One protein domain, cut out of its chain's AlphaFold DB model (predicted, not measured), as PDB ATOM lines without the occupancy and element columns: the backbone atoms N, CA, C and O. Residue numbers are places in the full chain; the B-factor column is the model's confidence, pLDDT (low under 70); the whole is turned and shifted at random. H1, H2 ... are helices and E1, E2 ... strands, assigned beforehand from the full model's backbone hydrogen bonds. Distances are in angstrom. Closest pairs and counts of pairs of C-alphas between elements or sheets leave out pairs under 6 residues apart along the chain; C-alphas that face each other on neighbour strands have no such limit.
ATOM      1  N   GLU A  43      17.345  -0.195   4.978       86.50
ATOM      2  CA  GLU A  43      18.624  -0.918   5.050       86.50
ATOM      3  C   GLU A  43      19.467  -0.753   3.778       86.50
ATOM      4  O   GLU A  43      20.684  -0.546   3.866       86.50
ATOM      5  N   TRP A  44      18.834  -0.744   2.598       88.81
ATOM      6  CA  TRP A  44      19.526  -0.399   1.359       88.81
ATOM      7  C   TRP A  44      20.123   1.002   1.460       88.81
ATOM      8  O   TRP A  44      21.327   1.173   1.259       88.81
ATOM      9  N   ILE A  45      19.319   2.007   1.813       86.25
ATOM     10  CA  ILE A  45      19.775   3.403   1.909       86.25
ATOM     11  C   ILE A  45      20.919   3.520   2.923       86.25
ATOM     12  O   ILE A  45      21.948   4.138   2.646       86.25
ATOM     13  N   LYS A  46      20.798   2.831   4.059       84.31
ATOM     14  CA  LYS A  46      21.807   2.783   5.119       84.31
ATOM     15  C   LYS A  46      23.135   2.217   4.631       84.31
ATOM     16  O   LYS A  46      24.191   2.632   5.120       84.31
ATOM     17  N   SER A  47      23.125   1.282   3.685       85.38
ATOM     18  CA  SER A  47      24.346   0.746   3.067       85.38
ATOM     19  C   SER A  47      25.077   1.760   2.173       85.38
ATOM     20  O   SER A  47      26.281   1.627   1.980       85.38
ATOM     21  N   GLU A  48      24.381   2.783   1.661       86.50
ATOM     22  CA  GLU A  48      24.941   3.765   0.722       86.50
ATOM     23  C   GLU A  48      25.426   5.065   1.380       86.50
ATOM     24  O   GLU A  48      26.063   5.875   0.698       86.50
ATOM     25  N   VAL A  49      25.133   5.256   2.675       85.62
ATOM     26  CA  VAL A  49      25.552   6.408   3.496       85.62
ATOM     27  C   VAL A  49      27.041   6.710   3.302       85.62
ATOM     28  O   VAL A  49      27.874   5.798   3.244       85.62
ATOM     29  N   GLU A  50      27.377   7.996   3.216       86.50
ATOM     30  CA  GLU A  50      28.752   8.463   3.048       86.50
ATOM     31  C   GLU A  50      29.695   7.915   4.125       86.50
ATOM     32  O   GLU A  50      29.477   8.068   5.331       86.50
ATOM     33  N   GLN A  51      30.797   7.315   3.673       84.94
ATOM     34  CA  GLN A  51      31.891   6.845   4.513       84.94
ATOM     35  C   GLN A  51      33.219   6.946   3.766       84.94
ATOM     36  O   GLN A  51      33.288   6.800   2.548       84.94
ATOM     37  N   LYS A  52      34.314   7.118   4.511       84.81
ATOM     38  CA  LYS A  52      35.660   6.887   3.973       84.81
ATOM     39  C   LYS A  52      36.030   5.432   4.205       84.81
ATOM     40  O   LYS A  52      36.270   5.069   5.355       84.81
ATOM     41  N   ILE A  53      36.150   4.640   3.148       85.06
ATOM     42  CA  ILE A  53      36.548   3.223   3.204       85.06
ATOM     43  C   ILE A  53      37.926   3.028   2.577       85.06
ATOM     44  O   ILE A  53      38.390   3.872   1.811       85.06
ATOM     45  N   LYS A  54      38.618   1.951   2.934       87.06
ATOM     46  CA  LYS A  54      39.879   1.569   2.290       87.06
ATOM     47  C   LYS A  54      39.624   1.086   0.865       87.06
ATOM     48  O   LYS A  54      38.574   0.512   0.589       87.06
ATOM     49  N   ILE A  55      40.595   1.245  -0.033       83.19
ATOM     50  CA  ILE A  55      40.438   0.736  -1.404       83.19
ATOM     51  C   ILE A  55      40.274  -0.796  -1.426       83.19
ATOM     52  O   ILE A  55      39.471  -1.296  -2.213       83.19
ATOM     53  N   SER A  56      40.915  -1.555  -0.525       83.12
ATOM     54  CA  SER A  56      40.695  -3.008  -0.426       83.12
ATOM     55  C   SER A  56      39.269  -3.394  -0.031       83.12
ATOM     56  O   SER A  56      38.875  -4.538  -0.239       83.12
ATOM     57  N   GLU A  57      38.517  -2.480   0.587       85.00
ATOM     58  CA  GLU A  57      37.125  -2.694   1.004       85.00
ATOM     59  C   GLU A  57      36.139  -2.405  -0.140       85.00
ATOM     60  O   GLU A  57      34.989  -2.827  -0.075       85.00
ATOM     61  N   VAL A  58      36.581  -1.738  -1.214       82.94
ATOM     62  CA  VAL A  58      35.764  -1.525  -2.415       82.94
ATOM     63  C   VAL A  58      35.554  -2.873  -3.124       82.94
ATOM     64  O   VAL A  58      36.534  -3.611  -3.303       82.94
ATOM     65  N   PRO A  59      34.327  -3.219  -3.561       77.94
ATOM     66  CA  PRO A  59      34.080  -4.415  -4.363       77.94
ATOM     67  C   PRO A  59      34.996  -4.477  -5.589       77.94
ATOM     68  O   PRO A  59      35.204  -3.465  -6.253       77.94
ATOM     69  N   ALA A  60      35.542  -5.654  -5.914       76.69
ATOM     70  CA  ALA A  60      36.529  -5.800  -6.994       76.69
ATOM     71  C   ALA A  60      36.025  -5.255  -8.345       76.69
ATOM     72  O   ALA A  60      36.775  -4.576  -9.047       76.69
ATOM     73  N   VAL A  61      34.738  -5.468  -8.644       70.25
ATOM     74  CA  VAL A  61      34.041  -4.956  -9.839       70.25
ATOM     75  C   VAL A  61      33.985  -3.423  -9.911       70.25
ATOM     76  O   VAL A  61      33.869  -2.864 -10.992       70.25
ATOM     77  N   MET A  62      34.118  -2.726  -8.780       73.19
ATOM     78  CA  MET A  62      34.133  -1.259  -8.693       73.19
ATOM     79  C   MET A  62      35.546  -0.675  -8.570       73.19
ATOM     80  O   MET A  62      35.691   0.540  -8.512       73.19
ATOM     81  N   ARG A  63      36.607  -1.496  -8.497       71.06
ATOM     82  CA  ARG A  63      37.992  -1.002  -8.327       71.06
ATOM     83  C   ARG A  63      38.602  -0.398  -9.587       71.06
ATOM     84  O   ARG A  63      39.744   0.061  -9.538       71.06
ATOM     85  N   HIS A  64      37.857  -0.389 -10.682       65.00
ATOM     86  CA  HIS A  64      38.242   0.226 -11.938       65.00
ATOM     87  C   HIS A  64      37.182   1.257 -12.320       65.00
ATOM     88  O   HIS A  64      35.987   0.995 -12.193       65.00
ATOM     89  N   HIS A  65      37.630   2.421 -12.765       60.00
ATOM     90  CA  HIS A  65      36.793   3.447 -13.372       60.00
ATOM     91  C   HIS A  65      37.444   3.809 -14.705       60.00
ATOM     92  O   HIS A  65      38.635   4.116 -14.725       60.00
ATOM     93  N   ASP A  66      36.704   3.658 -15.802       55.72
ATOM     94  CA  ASP A  66      37.161   3.922 -17.173       55.72
ATOM     95  C   ASP A  66      38.485   3.208 -17.519       55.72
ATOM     96  O   ASP A  66      39.423   3.776 -18.072       55.72
ATOM     97  N   GLY A  67      38.612   1.942 -17.099       55.12
ATOM     98  CA  GLY A  67      39.822   1.134 -17.303       55.12
ATOM     99  C   GLY A  67      41.013   1.495 -16.399       55.12
ATOM    100  O   GLY A  67      42.027   0.793 -16.410       55.12
ATOM    101  N   VAL A  68      40.900   2.528 -15.560       57.75
ATOM    102  CA  VAL A  68      41.935   2.949 -14.609       57.75
ATOM    103  C   VAL A  68      41.635   2.391 -13.219       57.75
ATOM    104  O   VAL A  68      40.517   2.474 -12.714       57.75
ATOM    105  N   LYS A  69      42.648   1.827 -12.550       64.44
ATOM    106  CA  LYS A  69      42.527   1.394 -11.148       64.44
ATOM    107  C   LYS A  69      42.221   2.593 -10.252       64.44
ATOM    108  O   LYS A  69      42.971   3.566 -10.280       64.44
ATOM    109  N   LEU A  70      41.210   2.486  -9.384       68.12
ATOM    110  CA  LEU A  70      40.852   3.521  -8.400       68.12
ATOM    111  C   LEU A  70      42.063   4.011  -7.587       68.12
ATOM    112  O   LEU A  70      42.146   5.189  -7.260       68.12
ATOM    113  N   GLU A  71      43.027   3.132  -7.302       63.53
ATOM    114  CA  GLU A  71      44.288   3.454  -6.611       63.53
ATOM    115  C   GLU A  71      45.074   4.594  -7.277       63.53
ATOM    116  O   GLU A  71      45.672   5.414  -6.581       63.53
ATOM    117  N   ASN A  72      45.014   4.687  -8.608       62.03
ATOM    118  CA  ASN A  72      45.692   5.711  -9.405       62.03
ATOM    119  C   ASN A  72      44.879   7.009  -9.529       62.03
ATOM    120  O   ASN A  72      45.425   8.033  -9.920       62.03
ATOM    121  N   ILE A  73      43.583   6.968  -9.206       63.47
ATOM    122  CA  ILE A  73      42.659   8.115  -9.267       63.47
ATOM    123  C   ILE A  73      42.550   8.789  -7.888       63.47
ATOM    124  O   ILE A  73      42.278   9.980  -7.774       63.47
ATOM    125  N   VAL A  74      42.738   8.024  -6.809       58.19
ATOM    126  CA  VAL A  74      42.657   8.507  -5.418       58.19
ATOM    127  C   VAL A  74      43.971   9.152  -4.950       58.19
ATOM    128  O   VAL A  74      43.967   9.929  -3.997       58.19
ATOM    129  N   LEU A  75      45.096   8.858  -5.606       54.25
ATOM    130  CA  LEU A  75      46.407   9.421  -5.287       54.25
ATOM    131  C   LEU A  75      46.901  10.281  -6.458       54.25
ATOM    132  O   LEU A  75      47.277   9.714  -7.484       54.25
ATOM    133  N   PRO A  76      46.985  11.617  -6.321       49.00
ATOM    134  CA  PRO A  76      47.770  12.419  -7.250       49.00
ATOM    135  C   PRO A  76      49.205  11.880  -7.286       49.00
ATOM    136  O   PRO A  76      49.779  11.555  -6.239       49.00
ATOM    137  N   ILE A  77      49.783  11.798  -8.487       45.59
ATOM    138  CA  ILE A  77      51.113  11.227  -8.774       45.59
ATOM    139  C   ILE A  77      52.213  11.820  -7.859       45.59
ATOM    140  O   ILE A  77      53.190  11.149  -7.535       45.59
ATOM    141  N   GLU A  78      52.018  13.034  -7.341       41.16
ATOM    142  CA  GLU A  78      52.983  13.772  -6.516       41.16
ATOM    143  C   GLU A  78      53.054  13.339  -5.032       41.16
ATOM    144  O   GLU A  78      54.043  13.631  -4.358       41.16
ATOM    145  N   ILE A  79      52.071  12.595  -4.498       44.78
ATOM    146  CA  ILE A  79      52.010  12.226  -3.059       44.78
ATOM    147  C   ILE A  79      52.636  10.842  -2.769       44.78
ATOM    148  O   ILE A  79      52.768  10.428  -1.613       44.78
ATOM    149  N   ARG A  86      50.061   3.700   4.973       63.91
ATOM    150  CA  ARG A  86      48.615   3.690   5.234       63.91
ATOM    151  C   ARG A  86      47.905   3.490   3.912       63.91
ATOM    152  O   ARG A  86      48.120   4.246   2.974       63.91
ATOM    153  N   GLU A  87      47.095   2.444   3.870       74.00
ATOM    154  CA  GLU A  87      46.273   2.121   2.717       74.00
ATOM    155  C   GLU A  87      45.400   3.328   2.317       74.00
ATOM    156  O   GLU A  87      44.797   3.945   3.209       74.00
ATOM    157  N   PRO A  88      45.336   3.689   1.019       78.81
ATOM    158  CA  PRO A  88      44.524   4.808   0.560       78.81
ATOM    159  C   PRO A  88      43.044   4.592   0.887       78.81
ATOM    160  O   PRO A  88      42.553   3.460   0.933       78.81
ATOM    161  N   ARG A  89      42.324   5.693   1.118       83.50
ATOM    162  CA  ARG A  89      40.886   5.675   1.402       83.50
ATOM    163  C   ARG A  89      40.134   6.469   0.349       83.50
ATOM    164  O   ARG A  89      40.614   7.514  -0.075       83.50
ATOM    165  N   ILE A  90      38.943   6.004   0.003       84.69
ATOM    166  CA  ILE A  90      38.029   6.650  -0.936       84.69
ATOM    167  C   ILE A  90      36.701   6.966  -0.239       84.69
ATOM    168  O   ILE A  90      36.300   6.267   0.695       84.69
ATOM    169  N   ASN A  91      36.039   8.037  -0.670       87.06
ATOM    170  CA  ASN A  91      34.674   8.343  -0.263       87.06
ATOM    171  C   ASN A  91      33.686   7.413  -0.994       87.06
ATOM    172  O   ASN A  91      33.767   7.271  -2.214       87.06
ATOM    173  N   THR A  92      32.746   6.788  -0.278       87.94
ATOM    174  CA  THR A  92      31.707   5.935  -0.881       87.94
ATOM    175  C   THR A  92      30.774   6.699  -1.826       87.94
ATOM    176  O   THR A  92      30.157   6.074  -2.684       87.94
ATOM    177  N   ASN A  93      30.682   8.032  -1.738       89.50
ATOM    178  CA  ASN A  93      29.977   8.878  -2.714       89.50
ATOM    179  C   ASN A  93      30.636   8.892  -4.106       89.50
ATOM    180  O   ASN A  93      29.981   9.266  -5.073       89.50
ATOM    181  N   ARG A  94      31.877   8.408  -4.247       86.38
ATOM    182  CA  ARG A  94      32.529   8.208  -5.556       86.38
ATOM    183  C   ARG A  94      32.096   6.920  -6.251       86.38
ATOM    184  O   ARG A  94      32.345   6.750  -7.442       86.38
ATOM    185  N   LEU A  95      31.484   5.994  -5.512       85.44
ATOM    186  CA  LEU A  95      31.040   4.725  -6.070       85.44
ATOM    187  C   LEU A  95      29.737   4.922  -6.864       85.44
ATOM    188  O   LEU A  95      28.929   5.782  -6.503       85.44
TER     189      LEU A  95
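Overview. This is residues 43 to 79 and 86 to 95 of the 707 residues of an uncharacterized protein of Desulfobacteraceae bacterium SEEP-SAG9 (UniProt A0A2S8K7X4). Little regular structure is present: a small two-stranded ribbon, E1 and E2, lies in the middle of an elongated outline, with H1 towards one end and H2 on the other side of the ribbon. The 47 printed residues run H1, E1, H2, E2, a mixed class with 17 residues in named elements; the sheet, E1 - E2, is antiparallel. It is only just compact, close to loose, with radius of gyration of the C-alphas 11.4 A and spans 38 by 23 by 15 A.

Arrangement. H1, residues 43 to 48, is apart from E2, residues 89 to 91, and from H2, residues 70 to 74. E1, residues 52 to 54, is antiparallel to E2 at 141 degrees, with N 53 and O 90 2.9 A apart, within hydrogen-bond range. The closest C-alphas of H2 and E2, Val 74 and Ile 90, are 6.7 A apart. Every O i to N i+4 pair in H1 and H2 is within hydrogen-bond range.

Along the chain. H1 begins at C-alpha 43 (18.624, -0.918, 5.050) and is 9.0 A long. E1 is 7.0 A, H2 6.1 A and E2 7.0 A long, ending at C-alpha 91 (34.674, 8.343, -0.263).

Size, cuts and confidence. The farthest C-alphas, Glu 43 and Glu 78, are 39.1 A apart. The E1 to H2 link is long. Residues 80 to 85 are cut out, leaving 12.4 A between C-alphas 79 and 86. Residues 64 to 79 and 86 have pLDDT under 70.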